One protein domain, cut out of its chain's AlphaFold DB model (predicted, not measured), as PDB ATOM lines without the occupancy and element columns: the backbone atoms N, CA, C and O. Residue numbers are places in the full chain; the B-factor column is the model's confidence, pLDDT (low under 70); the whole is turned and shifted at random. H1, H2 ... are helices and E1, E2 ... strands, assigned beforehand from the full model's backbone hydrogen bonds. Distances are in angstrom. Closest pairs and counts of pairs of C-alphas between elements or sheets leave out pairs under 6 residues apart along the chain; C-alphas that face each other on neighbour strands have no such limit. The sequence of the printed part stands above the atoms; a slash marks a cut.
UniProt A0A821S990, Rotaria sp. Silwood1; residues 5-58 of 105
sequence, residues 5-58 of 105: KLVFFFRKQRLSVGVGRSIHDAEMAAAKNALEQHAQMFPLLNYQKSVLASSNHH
ATOM      1  N   LYS A   5      31.908 124.891 -23.953       96.00
ATOM      2  CA  LYS A   5      31.752 126.349 -23.977       96.00
ATOM      3  C   LYS A   5      31.133 126.768 -25.305       96.00
ATOM      4  O   LYS A   5      31.721 126.515 -26.353       96.00
ATOM      5  N   LEU A   6      29.983 127.430 -25.255       94.94
ATOM      6  CA  LEU A   6      29.271 127.935 -26.429       94.94
ATOM      7  C   LEU A   6      29.126 129.448 -26.376       94.94
ATOM      8  O   LEU A   6      29.091 130.054 -25.305       94.94
ATOM      9  N   VAL A   7      29.054 130.057 -27.553       94.44
ATOM     10  CA  VAL A   7      28.984 131.504 -27.732       94.44
ATOM     11  C   VAL A   7      27.714 131.844 -28.498       94.44
ATOM     12  O   VAL A   7      27.478 131.285 -29.565       94.44
ATOM     13  N   PHE A   8      26.922 132.778 -27.977       91.31
ATOM     14  CA  PHE A   8      25.704 133.227 -28.640       91.31
ATOM     15  C   PHE A   8      25.995 134.457 -29.499       91.31
ATOM     16  O   PHE A   8      26.432 135.494 -28.988       91.31
ATOM     17  N   PHE A   9      25.754 134.345 -30.804       92.81
ATOM     18  CA  PHE A   9      25.895 135.441 -31.755       92.81
ATOM     19  C   PHE A   9      24.528 135.918 -32.232       92.81
ATOM     20  O   PHE A   9      23.665 135.121 -32.589       92.81
ATOM     21  N   PHE A  10      24.358 137.232 -32.308       88.94
ATOM     22  CA  PHE A  10      23.170 137.860 -32.865       88.94
ATOM     23  C   PHE A  10      23.583 139.075 -33.684       88.94
ATOM     24  O   PHE A  10      24.402 139.875 -33.239       88.94
ATOM     25  N   ARG A  11      23.044 139.215 -34.901       90.75
ATOM     26  CA  ARG A  11      23.356 140.337 -35.811       90.75
ATOM     27  C   ARG A  11      24.866 140.572 -35.990       90.75
ATOM     28  O   ARG A  11      25.324 141.709 -36.001       90.75
ATOM     29  N   LYS A  12      25.635 139.485 -36.138       92.69
ATOM     30  CA  LYS A  12      27.111 139.481 -36.247       92.69
ATOM     31  C   LYS A  12      27.859 139.968 -34.993       92.69
ATOM     32  O   LYS A  12      29.077 140.096 -35.035       92.69
ATOM     33  N   GLN A  13      27.170 140.184 -33.875       91.56
ATOM     34  CA  GLN A  13      27.770 140.533 -32.593       91.56
ATOM     35  C   GLN A  13      27.736 139.334 -31.646       91.56
ATOM     36  O   GLN A  13      26.725 138.641 -31.528       91.56
ATOM     37  N   ARG A  14      28.847 139.096 -30.950       93.75
ATOM     38  CA  ARG A  14      28.891 138.149 -29.836       93.75
ATOM     39  C   ARG A  14      28.183 138.767 -28.638       93.75
ATOM     40  O   ARG A  14      28.628 139.803 -28.154       93.75
ATOM     41  N   LEU A  15      27.122 138.122 -28.167       92.81
ATOM     42  CA  LEU A  15      26.334 138.615 -27.039       92.81
ATOM     43  C   LEU A  15      26.793 138.014 -25.721       92.81
ATOM     44  O   LEU A  15      26.957 138.711 -24.733       92.81
ATOM     45  N   SER A  16      27.000 136.702 -25.691       95.94
ATOM     46  CA  SER A  16      27.265 136.014 -24.434       95.94
ATOM     47  C   SER A  16      28.003 134.703 -24.654       95.94
ATOM     48  O   SER A  16      28.227 134.249 -25.780       95.94
ATOM     49  N   VAL A  17      28.387 134.091 -23.538       96.44
ATOM     50  CA  VAL A  17      28.952 132.750 -23.489       96.44
ATOM     51  C   VAL A  17      28.231 131.946 -22.424       96.44
ATOM     52  O   VAL A  17      27.903 132.476 -21.361       96.44
ATOM     53  N   GLY A  18      28.032 130.666 -22.704       96.50
ATOM     54  CA  GLY A  18      27.554 129.671 -21.758       96.50
ATOM     55  C   GLY A  18      28.537 128.520 -21.644       96.50
ATOM     56  O   GLY A  18      29.267 128.206 -22.586       96.50
ATOM     57  N   VAL A  19      28.574 127.911 -20.464       96.56
ATOM     58  CA  VAL A  19      29.387 126.731 -20.180       96.56
ATOM     59  C   VAL A  19      28.483 125.673 -19.568       96.56
ATOM     60  O   VAL A  19      27.678 125.991 -18.695       96.56
ATOM     61  N   GLY A  20      28.609 124.429 -20.022       96.06
ATOM     62  CA  GLY A  20      27.768 123.322 -19.580       96.06
ATOM     63  C   GLY A  20      28.452 121.969 -19.729       96.06
ATOM     64  O   GLY A  20      29.493 121.843 -20.373       96.06
ATOM     65  N   ARG A  21      27.867 120.945 -19.106       95.25
ATOM     66  CA  ARG A  21      28.352 119.556 -19.211       95.25
ATOM     67  C   ARG A  21      27.898 118.898 -20.515       95.25
ATOM     68  O   ARG A  21      28.543 117.971 -20.989       95.25
ATOM     69  N   SER A  22      26.818 119.413 -21.097       95.12
ATOM     70  CA  SER A  22      26.319 119.070 -22.423       95.12
ATOM     71  C   SER A  22      26.232 120.315 -23.314       95.12
ATOM     72  O   SER A  22      26.286 121.450 -22.833       95.12
ATOM     73  N   ILE A  23      26.085 120.097 -24.623       91.19
ATOM     74  CA  ILE A  23      25.870 121.172 -25.604       91.19
ATOM     75  C   ILE A  23      24.606 121.957 -25.239       91.19
ATOM     76  O   ILE A  23      24.654 123.179 -25.187       91.19
ATOM     77  N   HIS A  24      23.515 121.259 -24.909       94.06
ATOM     78  CA  HIS A  24      22.252 121.886 -24.512       94.06
ATOM     79  C   HIS A  24      22.393 122.741 -23.253       94.06
ATOM     80  O   HIS A  24      21.901 123.867 -23.226       94.06
ATOM     81  N   ASP A  25      23.100 122.256 -22.229       93.56
ATOM     82  CA  ASP A  25      23.320 123.045 -21.010       93.56
ATOM     83  C   ASP A  25      24.122 124.314 -21.315       93.56
ATOM     84  O   ASP A  25      23.787 125.399 -20.838       93.56
ATOM     85  N   ALA A  26      25.172 124.188 -22.134       94.88
ATOM     86  CA  ALA A  26      25.997 125.318 -22.541       94.88
ATOM     87  C   ALA A  26      25.206 126.317 -23.405       94.88
ATOM     88  O   ALA A  26      25.401 127.525 -23.273       94.88
ATOM     89  N   GLU A  27      24.299 125.832 -24.255       93.00
ATOM     90  CA  GLU A  27      23.448 126.646 -25.126       93.00
ATOM     91  C   GLU A  27      22.398 127.402 -24.313       93.00
ATOM     92  O   GLU A  27      22.300 128.625 -24.429       93.00
ATOM     93  N   MET A  28      21.689 126.708 -23.417       94.88
ATOM     94  CA  MET A  28      20.753 127.332 -22.480       94.88
ATOM     95  C   MET A  28      21.449 128.385 -21.623       94.88
ATOM     96  O   MET A  28      20.922 129.486 -21.462       94.88
ATOM     97  N   ALA A  29      22.637 128.075 -21.097       95.19
ATOM     98  CA  ALA A  29      23.414 129.028 -20.316       95.19
ATOM     99  C   ALA A  29      23.793 130.261 -21.153       95.19
ATOM    100  O   ALA A  29      23.637 131.389 -20.688       95.19
ATOM    101  N   ALA A  30      24.237 130.074 -22.401       94.44
ATOM    102  CA  ALA A  30      24.595 131.179 -23.284       94.44
ATOM    103  C   ALA A  30      23.370 132.048 -23.603       94.44
ATOM    104  O   ALA A  30      23.409 133.266 -23.421       94.44
ATOM    105  N   ALA A  31      22.262 131.429 -24.015       92.81
ATOM    106  CA  ALA A  31      21.026 132.126 -24.346       92.81
ATOM    107  C   ALA A  31      20.472 132.899 -23.141       92.81
ATOM    108  O   ALA A  31      20.164 134.086 -23.264       92.81
ATOM    109  N   LYS A  32      20.429 132.273 -21.955       93.00
ATOM    110  CA  LYS A  32      20.019 132.936 -20.709       93.00
ATOM    111  C   LYS A  32      20.878 134.171 -20.435       93.00
ATOM    112  O   LYS A  32      20.338 135.261 -20.257       93.00
ATOM    113  N   ASN A  33      22.202 134.022 -20.499       93.62
ATOM    114  CA  ASN A  33      23.135 135.126 -20.275       93.62
ATOM    115  C   ASN A  33      22.945 136.258 -21.303       93.62
ATOM    116  O   ASN A  33      23.016 137.429 -20.941       93.62
ATOM    117  N   ALA A  34      22.663 135.937 -22.574       93.75
ATOM    118  CA  ALA A  34      22.397 136.943 -23.608       93.75
ATOM    119  C   ALA A  34      21.118 137.739 -23.318       93.75
ATOM    120  O   ALA A  34      21.103 138.960 -23.473       93.75
ATOM    121  N   LEU A  35      20.054 137.059 -22.884       89.94
ATOM    122  CA  LEU A  35      18.778 137.695 -22.556       89.94
ATOM    123  C   LEU A  35      18.869 138.594 -21.319       89.94
ATOM    124  O   LEU A  35      18.181 139.610 -21.263       89.94
ATOM    125  N   GLU A  36      19.695 138.229 -20.338       88.88
ATOM    126  CA  GLU A  36      19.916 139.028 -19.129       88.88
ATOM    127  C   GLU A  36      20.784 140.261 -19.412       88.88
ATOM    128  O   GLU A  36      20.422 141.369 -19.021       88.88
ATOM    129  N   GLN A  37      21.893 140.095 -20.140       89.44
ATOM    130  CA  GLN A  37      22.848 141.180 -20.407       89.44
ATOM    131  C   GLN A  37      22.370 142.140 -21.499       89.44
ATOM    132  O   GLN A  37      22.661 143.334 -21.453       89.44
ATOM    133  N   HIS A  38      21.609 141.638 -22.473       88.06
ATOM    134  CA  HIS A  38      21.175 142.409 -23.632       88.06
ATOM    135  C   HIS A  38      19.656 142.416 -23.817       88.06
ATOM    136  O   HIS A  38      19.157 142.421 -24.944       88.06
ATOM    137  N   ALA A  39      18.898 142.478 -22.717       84.00
ATOM    138  CA  ALA A  39      17.433 142.542 -22.739       84.00
ATOM    139  C   ALA A  39      16.886 143.655 -23.658       84.00
ATOM    140  O   ALA A  39      15.848 143.494 -24.296       84.00
ATOM    141  N   GLN A  40      17.613 144.770 -23.767       83.38
ATOM    142  CA  GLN A  40      17.264 145.918 -24.610       83.38
ATOM    143  C   GLN A  40      17.180 145.569 -26.105       83.38
ATOM    144  O   GLN A  40      16.427 146.199 -26.842       83.38
ATOM    145  N   MET A  41      17.912 144.546 -26.559       86.06
ATOM    146  CA  MET A  41      17.884 144.104 -27.957       86.06
ATOM    147  C   MET A  41      16.666 143.245 -28.300       86.06
ATOM    148  O   MET A  41      16.418 142.976 -29.475       86.06
ATOM    149  N   PHE A  42      15.892 142.841 -27.292       84.25
ATOM    150  CA  PHE A  42      14.706 142.008 -27.445       84.25
ATOM    151  C   PHE A  42      13.467 142.728 -26.878       84.25
ATOM    152  O   PHE A  42      12.869 142.259 -25.907       84.25
ATOM    153  N   PRO A  43      13.039 143.863 -27.471       80.38
ATOM    154  CA  PRO A  43      11.955 144.690 -26.930       80.38
ATOM    155  C   PRO A  43      10.633 143.922 -26.782       80.38
ATOM    156  O   PRO A  43       9.889 144.138 -25.828       80.38
ATOM    157  N   LEU A  44      10.379 142.959 -27.674       82.50
ATOM    158  CA  LEU A  44       9.193 142.108 -27.614       82.50
ATOM    159  C   LEU A  44       9.173 141.196 -26.373       82.50
ATOM    160  O   LEU A  44       8.107 140.968 -25.804       82.50
ATOM    161  N   LEU A  45      10.333 140.714 -25.907       78.19
ATOM    162  CA  LEU A  45      10.404 139.864 -24.711       78.19
ATOM    163  C   LEU A  45      10.029 140.638 -23.443       78.19
ATOM    164  O   LEU A  45       9.420 140.070 -22.541       78.19
ATOM    165  N   ASN A  46      10.340 141.934 -23.374       72.62
ATOM    166  CA  ASN A  46       9.937 142.768 -22.239       72.62
ATOM    167  C   ASN A  46       8.418 142.944 -22.177       72.62
ATOM    168  O   ASN A  46       7.838 142.828 -21.099       72.62
ATOM    169  N   TYR A  47       7.773 143.151 -23.328       74.19
ATOM    170  CA  TYR A  47       6.313 143.194 -23.414       74.19
ATOM    171  C   TYR A  47       5.681 141.864 -22.978       74.19
ATOM    172  O   TYR A  47       4.761 141.837 -22.165       74.19
ATOM    173  N   GLN A  48       6.216 140.735 -23.447       78.44
ATOM    174  CA  GLN A  48       5.723 139.422 -23.026       78.44
ATOM    175  C   GLN A  48       5.882 139.209 -21.512       78.44
ATOM    176  O   GLN A  48       4.953 138.737 -20.857       78.44
ATOM    177  N   LYS A  49       7.019 139.614 -20.928       77.00
ATOM    178  CA  LYS A  49       7.247 139.544 -19.475       77.00
ATOM    179  C   LYS A  49       6.231 140.376 -18.683       77.00
ATOM    180  O   LYS A  49       5.723 139.883 -17.677       77.00
ATOM    181  N   SER A  50       5.912 141.599 -19.117       71.50
ATOM    182  CA  SER A  50       4.967 142.470 -18.397       71.50
ATOM    183  C   SER A  50       3.527 141.950 -18.451       71.50
ATOM    184  O   SER A  50       2.821 141.978 -17.438       71.50
ATOM    185  N   VAL A  51       3.106 141.397 -19.592       75.25
ATOM    186  CA  VAL A  51       1.792 140.751 -19.743       75.25
ATOM    187  C   VAL A  51       1.675 139.534 -18.818       75.25
ATOM    188  O   VAL A  51       0.671 139.375 -18.118       75.25
ATOM    189  N   LEU A  52       2.718 138.702 -18.749       71.06
ATOM    190  CA  LEU A  52       2.752 137.537 -17.859       71.06
ATOM    191  C   LEU A  52       2.743 137.933 -16.375       71.06
ATOM    192  O   LEU A  52       2.022 137.325 -15.583       71.06
ATOM    193  N   ALA A  53       3.496 138.967 -15.994       71.56
ATOM    194  CA  ALA A  53       3.493 139.485 -14.627       71.56
ATOM    195  C   ALA A  53       2.093 139.977 -14.210       71.56
ATOM    196  O   ALA A  53       1.614 139.641 -13.127       71.56
ATOM    197  N   SER A  54       1.405 140.692 -15.104       65.00
ATOM    198  CA  SER A  54       0.053 141.219 -14.869       65.00
ATOM    199  C   SER A  54      -0.994 140.105 -14.711       65.00
ATOM    200  O   SER A  54      -1.875 140.190 -13.857       65.00
ATOM    201  N   SER A  55      -0.858 139.022 -15.483       60.84
ATOM    202  CA  SER A  55      -1.697 137.817 -15.384       60.84
ATOM    203  C   SER A  55      -1.526 137.081 -14.041       60.84
ATOM    204  O   SER A  55      -2.505 136.680 -13.407       60.84
ATOM    205  N   ASN A  56      -0.287 136.964 -13.548       56.81
ATOM    206  CA  ASN A  56       0.017 136.248 -12.302       56.81
ATOM    207  C   ASN A  56      -0.448 136.982 -11.032       56.81
ATOM    208  O   ASN A  56      -0.707 136.340 -10.011       56.81
ATOM    209  N   HIS A  57      -0.602 138.310 -11.079       53.16
ATOM    210  CA  HIS A  57      -1.137 139.079  -9.952       53.16
ATOM    211  C   HIS A  57      -2.612 138.767  -9.657       53.16
ATOM    212  O   HIS A  57      -3.014 138.784  -8.494       53.16
ATOM    213  N   HIS A  58      -3.404 138.390 -10.666       51.25
ATOM    214  CA  HIS A  58      -4.813 138.037 -10.468       51.25
ATOM    215  C   HIS A  58      -5.023 136.648  -9.842       51.25
ATOM    216  O   HIS A  58      -6.024 136.427  -9.165       51.25
TER     217      HIS A  58
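This is residues 5 to 58 of the 105 residues of a protein of Rotaria sp. Silwood1 (UniProt A0A821S990). A two-stranded hairpin, E1 and E2, has helix H1 packed along one face, and a second helix, H2, leads away from this small body as an arm, of which residues 46 to 58 stick out free. Here you find 54 residues with two named strands and two named helices, in the order E1, E2, H1, H2; the sheet, E1 - E2, is antiparallel and the class is mixed, helices and strands. The whole is loose, with a radius of gyration of the C-alphas of 13.5 A, and flat, spanning 40 by 26 by 12 A.

Start at the hairpin of E1, residues 5 to 10, and E2, residues 13 to 20, antiparallel at 153 degrees between their directions. Look at N 6 and O 18, 2.9 A apart, and at N 15 and O 8, 2.8 A apart, both within hydrogen-bond range. Next find H1, residues 23 to 37: its closest C-alphas to E2 are those of Ala 30 and Gly 18, 3.7 A apart. Toward E1 the closest are those of Ala 26 and Leu 6, 5.7 A apart. H2, residues 43 to 58, is apart from E1, E2 and H1. Every O i to N i+4 pair is within hydrogen-bond range in H1, and 11 of 12 are in H2.

Find C-alpha 5 at (31.752, 126.349, -23.977), where E1 begins its 16.9 A; E2 covers 21.6 A. H1 runs 20.9 A from C-alpha 23 at (25.870, 121.172, -25.604). H2 runs 24.4 A to C-alpha 58 at (-4.813, 138.037, -10.468).

The two C-alphas farthest apart, those of Lys 12 and His 58, are 41.1 A apart. The printed part has no cut, and its three links are tight. The mean pLDDT of the printed part is 85.7; residues 54 to 58 are under 70.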